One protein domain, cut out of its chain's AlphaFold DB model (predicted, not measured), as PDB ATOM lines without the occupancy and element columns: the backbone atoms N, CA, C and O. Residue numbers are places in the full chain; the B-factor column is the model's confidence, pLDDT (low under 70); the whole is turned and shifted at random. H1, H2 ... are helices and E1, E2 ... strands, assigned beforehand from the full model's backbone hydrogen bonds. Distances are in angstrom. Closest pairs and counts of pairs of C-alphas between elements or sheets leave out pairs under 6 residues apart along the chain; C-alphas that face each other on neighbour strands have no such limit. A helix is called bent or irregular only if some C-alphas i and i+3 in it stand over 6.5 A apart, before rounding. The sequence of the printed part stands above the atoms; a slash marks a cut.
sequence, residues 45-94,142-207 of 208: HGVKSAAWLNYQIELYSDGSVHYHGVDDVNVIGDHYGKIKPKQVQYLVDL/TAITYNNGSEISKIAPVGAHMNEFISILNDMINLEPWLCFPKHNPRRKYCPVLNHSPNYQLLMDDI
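AT A GLANCE: This is residues 45 to 94 and 142 to 207 of the 208 residues of an uncharacterized protein of Methylomonas methanica (UniProt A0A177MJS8). A three-stranded sheet, E1 E2 E3, makes one wall of the domain, and the longest helix, H2, runs through the middle, its residues 166 to 173 beside that sheet and its residues 159 to 165 beside strand E4 of a separate hairpin, E4 and E5. H1 runs side by side with H2, short H3 sits by the sheet, and H4 and H5 lie farthest out. The 116 printed residues include five named helices and five named strands, in the order E1 E2 E3 H1 E4 E5 H2 H3 H4 H5; both sheets are antiparallel and the class is mixed, helices and strands. The whole is compact, with a radius of gyration of the C-alphas of 14.2 A and spans of 39 by 31 by 26 A.

IN THESE COORDINATES: E1, residues 54 to 59, begins at C-alpha (187.780, 219.297, 135.155) and is 17.1 A long. E2, residues 64 to 71, is 22.9 A long, and E3, residues 77 to 82, 17.1 A. H1, residues 85 to 94, is 14.4 A long. After the cut come E4, residues 142 to 147, 16.4 A, and E5, residues 152 to 155, 10.2 A. H2, residues 159 to 173, begins at C-alpha (197.542, 214.954, 144.226) and is 21.1 A long; it is neither bent nor irregular, but only just: C-alphas 160 and 163 are 6.2 A apart. H3, residues 176 to 179, is 5.4 A long. H4, residues 186 to 190, 8.7 A, is only just irregular, C-alphas 186 and 189 being 6.6 A apart. H5, residues 200 to 205, 8.7 A, ends at C-alpha (218.032, 212.763, 141.169).

HOW THE PARTS SIT: E1, E2 and E3 form a meander, each strand the antiparallel neighbour of the one before. N 58 and O 66 are 2.8 A apart in the hairpin E1 and E2, and N 67 and O 79 2.8 A in the hairpin E2 and E3. H1, H2 and H3 are on this sheet, but each only grazes it. H1 and H2 are close but not clearly touching, at a shallow tilt of 16 degrees, opposite ways; their closest C-alphas, of Leu 91 and Phe 165, are 7.6 A apart. In the hairpin E4 and E5, N 146 and O 153 are 2.8 A apart. The closest C-alphas of E4 and H2, of Thr 142 and Gly 159, are 6.0 A apart, and E1 and E4 are near each other, with 7 pairs of C-alphas within 10 A. H5 is close to H2 but not clearly touching, about perpendicular at 74 degrees, with C-alphas of Glu 164 and Tyr 200 closest at 6.2 A. H4 is apart from H2, H3 and H5. Every O i to N i+4 pair is within hydrogen-bond range in H1 and H5, 9 of 11 are in H2 and 0 of 1 in H4, where 1 of 2 O i to N i+3 pairs is; H3 is too short for an O i to N i+4 pair.

THE WHOLE: The C-alphas farthest apart, of Ser 150 and His 184, are 45.2 A apart. Residues 95 to 141 are not printed, and C-alphas 94 and 142 are 17.3 A apart across the cut. Of the links that are printed whole, none is long. The mean pLDDT of the printed part is 81.0; residues 46 to 53, 142, 155 to 160 and 196 to 207 are under 70.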
ATOM      1  N   HIS A  45     188.907 215.389 138.582       71.00
ATOM      2  CA  HIS A  45     187.451 215.506 138.672       71.00
ATOM      3  C   HIS A  45     187.038 215.972 140.070       71.00
ATOM      4  O   HIS A  45     186.572 215.184 140.882       71.00
ATOM      5  N   GLY A  46     187.222 217.255 140.378       56.12
ATOM      6  CA  GLY A  46     187.064 217.758 141.746       56.12
ATOM      7  C   GLY A  46     185.657 218.242 142.109       56.12
ATOM      8  O   GLY A  46     185.182 219.253 141.585       56.12
ATOM      9  N   VAL A  47     185.039 217.643 143.135       47.34
ATOM     10  CA  VAL A  47     183.915 218.262 143.862       47.34
ATOM     11  C   VAL A  47     184.452 219.145 145.006       47.34
ATOM     12  O   VAL A  47     184.947 218.672 146.022       47.34
ATOM     13  N   LYS A  48     184.256 220.469 144.892       44.94
ATOM     14  CA  LYS A  48     184.314 221.493 145.974       44.94
ATOM     15  C   LYS A  48     185.671 221.872 146.605       44.94
ATOM     16  O   LYS A  48     185.674 222.763 147.458       44.94
ATOM     17  N   SER A  49     186.811 221.334 146.181       43.00
ATOM     18  CA  SER A  49     188.125 221.722 146.724       43.00
ATOM     19  C   SER A  49     188.833 222.781 145.855       43.00
ATOM     20  O   SER A  49     189.562 222.463 144.933       43.00
ATOM     21  N   ALA A  50     188.562 224.064 146.136       42.38
ATOM     22  CA  ALA A  50     189.271 225.305 145.739       42.38
ATOM     23  C   ALA A  50     189.642 225.616 144.260       42.38
ATOM     24  O   ALA A  50     189.834 226.798 143.962       42.38
ATOM     25  N   ALA A  51     189.707 224.657 143.338       51.91
ATOM     26  CA  ALA A  51     189.985 224.876 141.921       51.91
ATOM     27  C   ALA A  51     189.272 223.805 141.093       51.91
ATOM     28  O   ALA A  51     189.671 222.650 141.091       51.91
ATOM     29  N   TRP A  52     188.177 224.181 140.442       60.19
ATOM     30  CA  TRP A  52     187.299 223.262 139.718       60.19
ATOM     31  C   TRP A  52     187.919 222.947 138.351       60.19
ATOM     32  O   TRP A  52     187.398 223.351 137.328       60.19
ATOM     33  N   LEU A  53     189.108 222.351 138.307       67.12
ATOM     34  CA  LEU A  53     189.717 221.994 137.030       67.12
ATOM     35  C   LEU A  53     189.215 220.610 136.638       67.12
ATOM     36  O   LEU A  53     189.677 219.619 137.186       67.12
ATOM     37  N   ASN A  54     188.277 220.556 135.694       83.62
ATOM     38  CA  ASN A  54     187.780 219.297 135.155       83.62
ATOM     39  C   ASN A  54     188.448 219.035 133.810       83.62
ATOM     40  O   ASN A  54     188.022 219.530 132.757       83.62
ATOM     41  N   TYR A  55     189.536 218.272 133.866       88.06
ATOM     42  CA  TYR A  55     190.235 217.826 132.674       88.06
ATOM     43  C   TYR A  55     190.730 216.395 132.792       88.06
ATOM     44  O   TYR A  55     190.999 215.886 133.876       88.06
ATOM     45  N   GLN A  56     190.939 215.801 131.625       91.88
ATOM     46  CA  GLN A  56     191.593 214.517 131.482       91.88
ATOM     47  C   GLN A  56     192.724 214.632 130.462       91.88
ATOM     48  O   GLN A  56     192.571 215.271 129.421       91.88
ATOM     49  N   ILE A  57     193.875 214.032 130.753       93.69
ATOM     50  CA  ILE A  57     194.978 213.892 129.798       93.69
ATOM     51  C   ILE A  57     195.264 212.411 129.596       93.69
ATOM     52  O   ILE A  57     195.673 211.709 130.515       93.69
ATOM     53  N   GLU A  58     195.108 211.955 128.365       95.25
ATOM     54  CA  GLU A  58     195.377 210.596 127.932       95.25
ATOM     55  C   GLU A  58     196.698 210.523 127.160       95.25
ATOM     56  O   GLU A  58     196.935 211.285 126.217       95.25
ATOM     57  N   LEU A  59     197.562 209.578 127.527       95.62
ATOM     58  CA  LEU A  59     198.812 209.284 126.827       95.62
ATOM     59  C   LEU A  59     198.724 207.921 126.170       95.62
ATOM     60  O   LEU A  59     198.425 206.922 126.819       95.62
ATOM     61  N   TYR A  60     199.083 207.867 124.897       95.81
ATOM     62  CA  TYR A  60     199.043 206.663 124.085       95.81
ATOM     63  C   TYR A  60     200.458 206.121 123.854       95.81
ATOM     64  O   TYR A  60     201.441 206.864 123.871       95.81
ATOM     65  N   SER A  61     200.577 204.812 123.615       94.94
ATOM     66  CA  SER A  61     201.871 204.131 123.433       94.94
ATOM     67  C   SER A  61     202.686 204.657 122.245       94.94
ATOM     68  O   SER A  61     203.914 204.584 122.248       94.94
ATOM     69  N   ASP A  62     202.022 205.226 121.240       95.31
ATOM     70  CA  ASP A  62     202.642 205.834 120.062       95.31
ATOM     71  C   ASP A  62     203.165 207.265 120.309       95.31
ATOM     72  O   ASP A  62     203.733 207.886 119.403       95.31
ATOM     73  N   GLY A  63     202.984 207.792 121.523       96.19
ATOM     74  CA  GLY A  63     203.356 209.151 121.898       96.19
ATOM     75  C   GLY A  63     202.281 210.197 121.647       96.19
ATOM     76  O   GLY A  63     202.520 211.370 121.935       96.19
ATOM     77  N   SER A  64     201.111 209.824 121.127       96.62
ATOM     78  CA  SER A  64     199.989 210.755 121.031       96.62
ATOM     79  C   SER A  64     199.517 211.152 122.434       96.62
ATOM     80  O   SER A  64     199.487 210.327 123.349       96.62
ATOM     81  N   VAL A  65     199.173 212.427 122.602       96.38
ATOM     82  CA  VAL A  65     198.618 212.976 123.843       96.38
ATOM     83  C   VAL A  65     197.279 213.610 123.516       96.38
ATOM     84  O   VAL A  65     197.199 214.397 122.574       96.38
ATOM     85  N   HIS A  66     196.241 213.271 124.271       95.88
ATOM     86  CA  HIS A  66     194.901 213.826 124.107       95.88
ATOM     87  C   HIS A  66     194.486 214.488 125.417       95.88
ATOM     88  O   HIS A  66     194.420 213.844 126.453       95.88
ATOM     89  N   TYR A  67     194.259 215.792 125.371       95.00
ATOM     90  CA  TYR A  67     193.673 216.562 126.455       95.00
ATOM     91  C   TYR A  67     192.178 216.760 126.202       95.00
ATOM     92  O   TYR A  67     191.794 217.179 125.110       95.00
ATOM     93  N   HIS A  68     191.374 216.519 127.228       94.00
ATOM     94  CA  HIS A  68     189.942 216.767 127.265       94.00
ATOM     95  C   HIS A  68     189.641 217.790 128.360       94.00
ATOM     96  O   HIS A  68     189.731 217.469 129.543       94.00
ATOM     97  N   GLY A  69     189.284 219.015 127.981       91.06
ATOM     98  CA  GLY A  69     188.811 220.037 128.917       91.06
ATOM     99  C   GLY A  69     187.287 220.111 128.925       91.06
ATOM    100  O   GLY A  69     186.687 220.261 127.859       91.06
ATOM    101  N   VAL A  70     186.651 220.027 130.096       84.25
ATOM    102  CA  VAL A  70     185.179 220.041 130.206       84.25
ATOM    103  C   VAL A  70     184.676 221.412 130.655       84.25
ATOM    104  O   VAL A  70     184.092 222.150 129.861       84.25
ATOM    105  N   ASP A  71     184.916 221.775 131.910       79.44
ATOM    106  CA  ASP A  71     184.454 223.013 132.532       79.44
ATOM    107  C   ASP A  71     185.480 223.561 133.528       79.44
ATOM    108  O   ASP A  71     186.390 222.865 133.979       79.44
ATOM    109  N   ASP A  72     185.376 224.869 133.783       75.69
ATOM    110  CA  ASP A  72     186.245 225.636 134.687       75.69
ATOM    111  C   ASP A  72     187.767 225.492 134.445       75.69
ATOM    112  O   ASP A  72     188.584 225.869 135.284       75.69
ATOM    113  N   VAL A  73     188.154 225.077 133.236       78.94
ATOM    114  CA  VAL A  73     189.527 225.018 132.710       78.94
ATOM    115  C   VAL A  73     189.854 226.213 131.806       78.94
ATOM    116  O   VAL A  73     188.974 226.994 131.435       78.94
ATOM    117  N   ASN A  74     191.129 226.384 131.432       82.88
ATOM    118  CA  ASN A  74     191.522 227.438 130.490       82.88
ATOM    119  C   ASN A  74     190.984 227.193 129.076       82.88
ATOM    120  O   ASN A  74     190.529 228.134 128.426       82.88
ATOM    121  N   VAL A  75     191.053 225.945 128.602       85.06
ATOM    122  CA  VAL A  75     190.577 225.582 127.268       85.06
ATOM    123  C   VAL A  75     189.603 224.421 127.356       85.06
ATOM    124  O   VAL A  75     189.928 223.368 127.887       85.06
ATOM    125  N   ILE A  76     188.394 224.637 126.841       89.44
ATOM    126  CA  ILE A  76     187.349 223.617 126.747       89.44
ATOM    127  C   ILE A  76     187.488 222.896 125.406       89.44
ATOM    128  O   ILE A  76     187.715 223.536 124.377       89.44
ATOM    129  N   GLY A  77     187.276 221.584 125.418       90.75
ATOM    130  CA  GLY A  77     187.312 220.724 124.244       90.75
ATOM    131  C   GLY A  77     188.589 219.898 124.134       90.75
ATOM    132  O   GLY A  77     189.349 219.739 125.091       90.75
ATOM    133  N   ASP A  78     188.783 219.343 122.941       94.19
ATOM    134  CA  ASP A  78     189.854 218.399 122.650       94.19
ATOM    135  C   ASP A  78     191.109 219.100 122.129       94.19
ATOM    136  O   ASP A  78     191.068 219.851 121.151       94.19
ATOM    137  N   HIS A  79     192.250 218.784 122.738       94.94
ATOM    138  CA  HIS A  79     193.565 219.194 122.256       94.94
ATOM    139  C   HIS A  79     194.473 217.989 122.074       94.94
ATOM    140  O   HIS A  79     194.427 217.025 122.835       94.94
ATOM    141  N   TYR A  80     195.327 218.065 121.056       95.62
ATOM    142  CA  TYR A  80     196.219 216.978 120.691       95.62
ATOM    143  C   TYR A  80     197.668 217.440 120.721       95.62
ATOM    144  O   TYR A  80     198.023 218.480 120.166       95.62
ATOM    145  N   GLY A  81     198.507 216.626 121.348       95.56
ATOM    146  CA  GLY A  81     199.954 216.768 121.374       95.56
ATOM    147  C   GLY A  81     200.650 215.506 120.906       95.56
ATOM    148  O   GLY A  81     200.026 214.471 120.654       95.56
ATOM    149  N   LYS A  82     201.977 215.588 120.813       97.00
ATOM    150  CA  LYS A  82     202.806 214.426 120.510       97.00
ATOM    151  C   LYS A  82     204.138 214.488 121.245       97.00
ATOM    152  O   LYS A  82     204.900 215.433 121.066       97.00
ATOM    153  N   ILE A  83     204.418 213.449 122.021       96.25
ATOM    154  CA  ILE A  83     205.728 213.147 122.600       96.25
ATOM    155  C   ILE A  83     206.372 211.973 121.862       96.25
ATOM    156  O   ILE A  83     205.763 211.314 121.018       96.25
ATOM    157  N   LYS A  84     207.645 211.702 122.147       96.62
ATOM    158  CA  LYS A  84     208.334 210.520 121.622       96.62
ATOM    159  C   LYS A  84     207.842 209.269 122.368       96.62
ATOM    160  O   LYS A  84     207.720 209.330 123.589       96.62
ATOM    161  N   PRO A  85     207.715 208.101 121.714       94.44
ATOM    162  CA  PRO A  85     207.376 206.847 122.401       94.44
ATOM    163  C   PRO A  85     208.295 206.518 123.591       94.44
ATOM    164  O   PRO A  85     207.840 206.059 124.631       94.44
ATOM    165  N   LYS A  86     209.596 206.842 123.494       94.06
ATOM    166  CA  LYS A  86     210.541 206.682 124.618       94.06
ATOM    167  C   LYS A  86     210.195 207.552 125.836       94.06
ATOM    168  O   LYS A  86     210.483 207.153 126.955       94.06
ATOM    169  N   GLN A  87     209.598 208.725 125.625       94.56
ATOM    170  CA  GLN A  87     209.133 209.593 126.712       94.56
ATOM    171  C   GLN A  87     207.864 209.031 127.363       94.56
ATOM    172  O   GLN A  87     207.738 209.111 128.578       94.56
ATOM    173  N   VAL A  88     206.975 208.396 126.586       94.56
ATOM    174  CA  VAL A  88     205.828 207.653 127.144       94.56
ATOM    175  C   VAL A  88     206.325 206.546 128.064       94.56
ATOM    176  O   VAL A  88     205.888 206.468 129.206       94.56
ATOM    177  N   GLN A  89     207.275 205.730 127.592       93.69
ATOM    178  CA  GLN A  89     207.828 204.640 128.397       93.69
ATOM    179  C   GLN A  89     208.451 205.160 129.695       93.69
ATOM    180  O   GLN A  89     208.182 204.616 130.756       93.69
ATOM    181  N   TYR A  90     209.201 206.262 129.629       92.56
ATOM    182  CA  TYR A  90     209.757 206.912 130.816       92.56
ATOM    183  C   TYR A  90     208.678 207.302 131.844       92.56
ATOM    184  O   TYR A  90     208.840 207.040 133.035       92.56
ATOM    185  N   LEU A  91     207.561 207.890 131.401       91.62
ATOM    186  CA  LEU A  91     206.447 208.248 132.290       91.62
ATOM    187  C   LEU A  91     205.770 207.005 132.891       91.62
ATOM    188  O   LEU A  91     205.397 207.015 134.062       91.62
ATOM    189  N   VAL A  92     205.645 205.924 132.117       91.38
ATOM    190  CA  VAL A  92     205.115 204.640 132.600       91.38
ATOM    191  C   VAL A  92     206.022 204.033 133.671       91.38
ATOM    192  O   VAL A  92     205.531 203.635 134.727       91.38
ATOM    193  N   ASP A  93     207.332 204.001 133.436       91.19
ATOM    194  CA  ASP A  93     208.305 203.461 134.390       91.19
ATOM    195  C   ASP A  93     208.287 204.269 135.699       91.19
ATOM    196  O   ASP A  93     208.287 203.704 136.798       91.19
ATOM    197  N   LEU A  94     208.192 205.599 135.589       88.38
ATOM    198  CA  LEU A  94     208.055 206.491 136.736       88.38
ATOM    199  C   LEU A  94     206.782 206.196 137.538       88.38
ATOM    200  O   LEU A  94     206.835 206.078 138.765       88.38
ATOM    201  N   THR A 142     191.439 212.957 142.086       65.44
ATOM    202  CA  THR A 142     192.668 213.038 141.282       65.44
ATOM    203  C   THR A 142     193.301 211.656 141.152       65.44
ATOM    204  O   THR A 142     193.883 211.125 142.107       65.44
ATOM    205  N   ALA A 143     193.242 211.071 139.958       75.00
ATOM    206  CA  ALA A 143     193.757 209.731 139.709       75.00
ATOM    207  C   ALA A 143     194.723 209.699 138.528       75.00
ATOM    208  O   ALA A 143     194.494 210.297 137.478       75.00
ATOM    209  N   ILE A 144     195.786 208.911 138.681       78.62
ATOM    210  CA  ILE A 144     196.564 208.437 137.541       78.62
ATOM    211  C   ILE A 144     196.167 206.983 137.312       78.62
ATOM    212  O   ILE A 144     196.314 206.139 138.201       78.62
ATOM    213  N   THR A 145     195.628 206.700 136.131       84.50
ATOM    214  CA  THR A 145     195.260 205.350 135.708       84.50
ATOM    215  C   THR A 145     196.299 204.832 134.729       84.50
ATOM    216  O   THR A 145     196.601 205.496 133.743       84.50
ATOM    217  N   TYR A 146     196.815 203.632 134.979       86.06
ATOM    218  CA  TYR A 146     197.685 202.907 134.065       86.06
ATOM    219  C   TYR A 146     196.945 201.728 133.445       86.06
ATOM    220  O   TYR A 146     196.305 200.945 134.149       86.06
ATOM    221  N   ASN A 147     197.059 201.597 132.128       87.81
ATOM    222  CA  ASN A 147     196.465 200.517 131.357       87.81
ATOM    223  C   ASN A 147     197.560 199.786 130.575       87.81
ATOM    224  O   ASN A 147     198.207 200.357 129.696       87.81
ATOM    225  N   ASN A 148     197.753 198.503 130.881       83.81
ATOM    226  CA  ASN A 148     198.707 197.639 130.176       83.81
ATOM    227  C   ASN A 148     198.040 196.737 129.116       83.81
ATOM    228  O   ASN A 148     198.675 195.826 128.590       83.81
ATOM    229  N   GLY A 149     196.759 196.966 128.817       81.75
ATOM    230  CA  GLY A 149     195.937 196.191 127.885       81.75
ATOM    231  C   GLY A 149     195.152 195.048 128.534       81.75
ATOM    232  O   GLY A 149     194.058 194.736 128.068       81.75
ATOM    233  N   SER A 150     195.664 194.448 129.613       76.88
ATOM    234  CA  SER A 150     194.993 193.364 130.357       76.88
ATOM    235  C   SER A 150     194.492 193.775 131.742       76.88
ATOM    236  O   SER A 150     193.605 193.130 132.295       76.88
ATOM    237  N   GLU A 151     195.056 194.840 132.303       79.06
ATOM    238  CA  GLU A 151     194.817 195.307 133.659       79.06
ATOM    239  C   GLU A 151     194.744 196.835 133.672       79.06
ATOM    240  O   GLU A 151     195.498 197.522 132.976       79.06
ATOM    241  N   ILE A 152     193.821 197.351 134.484       78.25
ATOM    242  CA  ILE A 152     193.699 198.772 134.790       78.25
ATOM    243  C   ILE A 152     194.094 198.941 136.253       78.25
ATOM    244  O   ILE A 152     193.348 198.552 137.153       78.25
ATOM    245  N   SER A 153     195.261 199.528 136.488       78.12
ATOM    246  CA  SER A 153     195.719 199.879 137.830       78.12
ATOM    247  C   SER A 153     195.469 201.365 138.063       78.12
ATOM    248  O   SER A 153     195.759 202.189 137.196       78.12
ATOM    249  N   LYS A 154     194.949 201.722 139.237       70.56
ATOM    250  CA  LYS A 154     194.727 203.115 139.639       70.56
ATOM    251  C   LYS A 154     195.539 203.430 140.882       70.56
ATOM    252  O   LYS A 154     195.560 202.629 141.817       70.56
ATOM    253  N   ILE A 155     196.151 204.607 140.913       65.50
ATOM    254  CA  ILE A 155     196.704 205.174 142.145       65.50
ATOM    255  C   ILE A 155     195.799 206.328 142.575       65.50
ATOM    256  O   ILE A 155     195.644 207.297 141.834       65.50
ATOM    257  N   ALA A 156     195.229 206.213 143.772       57.62
ATOM    258  CA  ALA A 156     194.620 207.303 144.530       57.62
ATOM    259  C   ALA A 156     195.309 207.357 145.910       57.62
ATOM    260  O   ALA A 156     195.635 206.277 146.422       57.62
ATOM    261  N   PRO A 157     195.545 208.535 146.527       56.69
ATOM    262  CA  PRO A 157     195.406 209.907 146.036       56.69
ATOM    263  C   PRO A 157     196.785 210.488 145.684       56.69
ATOM    264  O   PRO A 157     197.642 210.700 146.540       56.69
ATOM    265  N   VAL A 158     197.036 210.735 144.401       54.81
ATOM    266  CA  VAL A 158     198.354 211.196 143.935       54.81
ATOM    267  C   VAL A 158     198.366 212.702 143.710       54.81
ATOM    268  O   VAL A 158     199.171 213.176 142.921       54.81
ATOM    269  N   GLY A 159     197.527 213.490 144.388       58.94
ATOM    270  CA  GLY A 159     197.542 214.954 144.226       58.94
ATOM    271  C   GLY A 159     198.964 215.543 144.313       58.94
ATOM    272  O   GLY A 159     199.330 216.426 143.537       58.94
ATOM    273  N   ALA A 160     199.821 214.961 145.165       62.84
ATOM    274  CA  ALA A 160     201.236 215.312 145.270       62.84
ATOM    275  C   ALA A 160     202.072 214.993 144.010       62.84
ATOM    276  O   ALA A 160     202.807 215.868 143.552       62.84
ATOM    277  N   HIS A 161     201.963 213.792 143.422       76.12
ATOM    278  CA  HIS A 161     202.751 213.449 142.222       76.12
ATOM    279  C   HIS A 161     202.055 213.800 140.904       76.12
ATOM    280  O   HIS A 161     202.729 213.888 139.887       76.12
ATOM    281  N   MET A 162     200.745 214.060 140.882       80.50
ATOM    282  CA  MET A 162     200.025 214.518 139.689       80.50
ATOM    283  C   MET A 162     200.671 215.794 139.149       80.50
ATOM    284  O   MET A 162     201.029 215.854 137.975       80.50
ATOM    285  N   ASN A 163     200.936 216.771 140.020       79.38
ATOM    286  CA  ASN A 163     201.654 217.990 139.641       79.38
ATOM    287  C   ASN A 163     203.066 217.697 139.103       79.38
ATOM    288  O   ASN A 163     203.515 218.356 138.168       79.38
ATOM    289  N   GLU A 164     203.757 216.684 139.640       81.88
ATOM    290  CA  GLU A 164     205.063 216.246 139.129       81.88
ATOM    291  C   GLU A 164     204.928 215.685 137.707       81.88
ATOM    292  O   GLU A 164     205.624 216.151 136.808       81.88
ATOM    293  N   PHE A 165     203.985 214.773 137.458       87.44
ATOM    294  CA  PHE A 165     203.724 214.236 136.117       87.44
ATOM    295  C   PHE A 165     203.331 215.320 135.115       87.44
ATOM    296  O   PHE A 165     203.868 215.351 134.006       87.44
ATOM    297  N   ILE A 166     202.430 216.225 135.500       89.19
ATOM    298  CA  ILE A 166     201.997 217.339 134.655       89.19
ATOM    299  C   ILE A 166     203.163 218.284 134.357       89.19
ATOM    300  O   ILE A 166     203.304 218.723 133.219       89.19
ATOM    301  N   SER A 167     204.039 218.548 135.331       87.50
ATOM    302  CA  SER A 167     205.258 219.334 135.123       87.50
ATOM    303  C   SER A 167     206.202 218.667 134.119       87.50
ATOM    304  O   SER A 167     206.628 219.318 133.167       87.50
ATOM    305  N   ILE A 168     206.491 217.368 134.279       90.44
ATOM    306  CA  ILE A 168     207.337 216.615 133.334       90.44
ATOM    307  C   ILE A 168     206.729 216.666 131.932       90.44
ATOM    308  O   ILE A 168     207.421 216.931 130.952       90.44
ATOM    309  N   LEU A 169     205.427 216.402 131.824       91.19
ATOM    310  CA  LEU A 169     204.736 216.375 130.542       91.19
ATOM    311  C   LEU A 169     204.701 217.765 129.891       91.19
ATOM    312  O   LEU A 169     204.858 217.881 128.674       91.19
ATOM    313  N   ASN A 170     204.568 218.828 130.688       93.38
ATOM    314  CA  ASN A 170     204.665 220.201 130.212       93.38
ATOM    315  C   ASN A 170     206.032 220.502 129.587       93.38
ATOM    316  O   ASN A 170     206.072 221.109 128.519       93.38
ATOM    317  N   ASP A 171     207.128 220.024 130.174       91.62
ATOM    318  CA  ASP A 171     208.468 220.188 129.589       91.62
ATOM    319  C   ASP A 171     208.606 219.467 128.233       91.62
ATOM    320  O   ASP A 171     209.455 219.820 127.412       91.62
ATOM    321  N   MET A 172     207.759 218.465 127.964       93.81
ATOM    322  CA  MET A 172     207.779 217.701 126.716       93.81
ATOM    323  C   MET A 172     206.916 218.309 125.601       93.81
ATOM    324  O   MET A 172     207.320 218.229 124.440       93.81
ATOM    325  N   ILE A 173     205.738 218.870 125.916       93.75
ATOM    326  CA  ILE A 173     204.752 219.341 124.911       93.75
ATOM    327  C   ILE A 173     204.144 220.726 125.164       93.75
ATOM    328  O   ILE A 173     203.289 221.144 124.389       93.75
ATOM    329  N   ASN A 174     204.601 221.465 126.175       93.88
ATOM    330  CA  ASN A 174     204.056 222.762 126.587       93.88
ATOM    331  C   ASN A 174     202.532 222.722 126.810       93.88
ATOM    332  O   ASN A 174     201.740 223.138 125.966       93.88
ATOM    333  N   LEU A 175     202.137 222.233 127.983       92.19
ATOM    334  CA  LEU A 175     200.750 222.161 128.438       92.19
ATOM    335  C   LEU A 175     200.215 223.496 128.974       92.19
ATOM    336  O   LEU A 175     199.007 223.611 129.177       92.19
ATOM    337  N   GLU A 176     201.069 224.500 129.221       92.38
ATOM    338  CA  GLU A 176     200.653 225.796 129.784       92.38
ATOM    339  C   GLU A 176     199.445 226.405 129.044       92.38
ATOM    340  O   GLU A 176     198.485 226.790 129.715       92.38
ATOM    341  N   PRO A 177     199.402 226.449 127.695       93.06
ATOM    342  CA  PRO A 177     198.261 227.007 126.976       93.06
ATOM    343  C   PRO A 177     196.968 226.205 127.151       93.06
ATOM    344  O   PRO A 177     195.900 226.752 126.905       93.06
ATOM    345  N   TRP A 178     197.044 224.931 127.538       92.38
ATOM    346  CA  TRP A 178     195.880 224.052 127.696       92.38
ATOM    347  C   TRP A 178     195.352 224.109 129.130       92.38
ATOM    348  O   TRP A 178     194.151 224.236 129.350       92.38
ATOM    349  N   LEU A 179     196.263 224.087 130.106       88.94
ATOM    350  CA  LEU A 179     195.934 223.947 131.526       88.94
ATOM    351  C   LEU A 179     195.892 225.270 132.294       88.94
ATOM    352  O   LEU A 179     195.158 225.382 133.275       88.94
ATOM    353  N   CYS A 180     196.665 226.280 131.893       90.19
ATOM    354  CA  CYS A 180     196.785 227.514 132.664       90.19
ATOM    355  C   CYS A 180     195.923 228.639 132.111       90.19
ATOM    356  O   CYS A 180     196.027 229.007 130.945       90.19
ATOM    357  N   PHE A 181     195.193 229.313 132.999       89.38
ATOM    358  CA  PHE A 181     194.580 230.594 132.662       89.38
ATOM    359  C   PHE A 181     195.630 231.653 132.246       89.38
ATOM    360  O   PHE A 181     196.797 231.596 132.670       89.38
ATOM    361  N   PRO A 182     195.236 232.684 131.467       90.75
ATOM    362  CA  PRO A 182     196.140 233.753 131.042       90.75
ATOM    363  C   PRO A 182     196.800 234.473 132.225       90.75
ATOM    364  O   PRO A 182     196.244 234.518 133.322       90.75
ATOM    365  N   LYS A 183     197.973 235.088 132.002       90.69
ATOM    366  CA  LYS A 183     198.827 235.700 133.050       90.69
ATOM    367  C   LYS A 183     198.101 236.627 134.032       90.69
ATOM    368  O   LYS A 183     198.463 236.658 135.201       90.69
ATOM    369  N   HIS A 184     197.082 237.349 133.575       91.88
ATOM    370  CA  HIS A 184     196.342 238.323 134.385       91.88
ATOM    371  C   HIS A 184     195.063 237.765 135.032       91.88
ATOM    372  O   HIS A 184     194.357 238.498 135.718       91.88
ATOM    373  N   ASN A 185     194.743 236.485 134.826       88.62
ATOM    374  CA  ASN A 185     193.566 235.865 135.421       88.62
ATOM    375  C   ASN A 185     193.874 235.417 136.866       88.62
ATOM    376  O   ASN A 185     194.821 234.651 137.069       88.62
ATOM    377  N   PRO A 186     193.076 235.813 137.877       88.88
ATOM    378  CA  PRO A 186     193.312 235.433 139.273       88.88
ATOM    379  C   PRO A 186     193.245 233.919 139.522       88.88
ATOM    380  O   PRO A 186     193.787 233.439 140.516       88.88
ATOM    381  N   ARG A 187     192.612 233.154 138.623       85.50
ATOM    382  CA  ARG A 187     192.566 231.688 138.669       85.50
ATOM    383  C   ARG A 187     193.861 231.023 138.190       85.50
ATOM    384  O   ARG A 187     194.049 229.841 138.437       85.50
ATOM    385  N   ARG A 188     194.800 231.753 137.574       87.81
ATOM    386  CA  ARG A 188     196.087 231.192 137.116       87.81
ATOM    387  C   ARG A 188     196.921 230.581 138.246       87.81
ATOM    388  O   ARG A 188     197.684 229.657 137.993       87.81
ATOM    389  N   LYS A 189     196.746 231.049 139.486       84.94
ATOM    390  CA  LYS A 189     197.387 230.471 140.682       84.94
ATOM    391  C   LYS A 189     197.029 228.997 140.927       84.94
ATOM    392  O   LYS A 189     197.704 228.336 141.700       84.94
ATOM    393  N   TYR A 190     195.963 228.509 140.297       81.31
ATOM    394  CA  TYR A 190     195.546 227.113 140.358       81.31
ATOM    395  C   TYR A 190     196.119 226.270 139.219       81.31
ATOM    396  O   TYR A 190     195.761 225.106 139.103       81.31
ATOM    397  N   CYS A 191     196.969 226.831 138.351       85.50
ATOM    398  CA  CYS A 191     197.491 226.055 137.242       85.50
ATOM    399  C   CYS A 191     198.398 224.916 137.740       85.50
ATOM    400  O   CYS A 191     199.408 225.209 138.390       85.50
ATOM    401  N   PRO A 192     198.122 223.652 137.370       81.81
ATOM    402  CA  PRO A 192     198.913 222.502 137.816       81.81
ATOM    403  C   PRO A 192     200.359 222.555 137.307       81.81
ATOM    404  O   PRO A 192     201.275 222.114 137.987       81.81
ATOM    405  N   VAL A 193     200.594 223.190 136.152       85.88
ATOM    406  CA  VAL A 193     201.937 223.372 135.575       85.88
ATOM    407  C   VAL A 193     202.810 224.323 136.405       85.88
ATOM    408  O   VAL A 193     204.027 224.193 136.408       85.88
ATOM    409  N   LEU A 194     202.211 225.297 137.099       81.44
ATOM    410  CA  LEU A 194     202.958 226.304 137.866       81.44
ATOM    411  C   LEU A 194     203.269 225.847 139.296       81.44
ATOM    412  O   LEU A 194     204.135 226.426 139.953       81.44
ATOM    413  N   ASN A 195     202.575 224.817 139.777       71.00
ATOM    414  CA  ASN A 195     202.759 224.257 141.106       71.00
ATOM    415  C   ASN A 195     203.841 223.175 141.069       71.00
ATOM    416  O   ASN A 195     203.562 221.990 141.236       71.00
ATOM    417  N   HIS A 196     205.094 223.579 140.853       65.56
ATOM    418  CA  HIS A 196     206.210 222.649 140.997       65.56
ATOM    419  C   HIS A 196     206.275 222.145 142.443       65.56
ATOM    420  O   HIS A 196     206.461 222.919 143.384       65.56
ATOM    421  N   SER A 197     206.143 220.828 142.611       60.19
ATOM    422  CA  SER A 197     206.473 220.160 143.866       60.19
ATOM    423  C   SER A 197     207.960 220.402 144.160       60.19
ATOM    424  O   SER A 197     208.796 220.116 143.297       60.19
ATOM    425  N   PRO A 198     208.345 220.888 145.356       57.84
ATOM    426  CA  PRO A 198     209.755 220.998 145.736       57.84
ATOM    427  C   PRO A 198     210.482 219.640 145.712       57.84
ATOM    428  O   PRO A 198     211.709 219.606 145.658       57.84
ATOM    429  N   ASN A 199     209.742 218.524 145.685       58.09
ATOM    430  CA  ASN A 199     210.294 217.177 145.566       58.09
ATOM    431  C   ASN A 199     210.629 216.767 144.124       58.09
ATOM    432  O   ASN A 199     211.247 215.724 143.935       58.09
ATOM    433  N   TYR A 200     210.298 217.581 143.116       61.09
ATOM    434  CA  TYR A 200     210.609 217.298 141.712       61.09
ATOM    435  C   TYR A 200     212.101 217.021 141.484       61.09
ATOM    436  O   TYR A 200     212.469 216.057 140.816       61.09
ATOM    437  N   GLN A 201     212.963 217.842 142.089       59.19
ATOM    438  CA  GLN A 201     214.411 217.701 141.953       59.19
ATOM    439  C   GLN A 201     214.909 216.393 142.581       59.19
ATOM    440  O   GLN A 201     215.690 215.677 141.967       59.19
ATOM    441  N   LEU A 202     214.383 216.041 143.761       59.47
ATOM    442  CA  LEU A 202     214.699 214.790 144.452       59.47
ATOM    443  C   LEU A 202     214.245 213.571 143.642       59.47
ATOM    444  O   LEU A 202     214.980 212.595 143.531       59.47
ATOM    445  N   LEU A 203     213.062 213.650 143.026       57.25
ATOM    446  CA  LEU A 203     212.559 212.592 142.158       57.25
ATOM    447  C   LEU A 203     213.475 212.384 140.948       57.25
ATOM    448  O   LEU A 203     213.768 211.250 140.586       57.25
ATOM    449  N   MET A 204     213.933 213.480 140.337       55.19
ATOM    450  CA  MET A 204     214.820 213.451 139.174       55.19
ATOM    451  C   MET A 204     216.231 212.959 139.503       55.19
ATOM    452  O   MET A 204     216.866 212.338 138.648       55.19
ATOM    453  N   ASP A 205     216.718 213.215 140.715       64.19
ATOM    454  CA  ASP A 205     218.032 212.763 141.169       64.19
ATOM    455  C   ASP A 205     218.030 211.267 141.541       64.19
ATOM    456  O   ASP A 205     218.986 210.571 141.220       64.19
ATOM    457  N   ASP A 206     216.925 210.733 142.075       53.78
ATOM    458  CA  ASP A 206     216.732 209.293 142.352       53.78
ATOM    459  C   ASP A 206     216.562 208.421 141.083       53.78
ATOM    460  O   ASP A 206     216.346 207.203 141.170       53.78
ATOM    461  N   ILE A 207     216.544 209.037 139.897       48.75
ATOM    462  CA  ILE A 207     216.311 208.377 138.600       48.75
ATOM    463  C   ILE A 207     217.578 208.348 137.722       48.75
ATOM    464  O   ILE A 207     217.616 207.587 136.754       48.75
TER     465      ILE A 207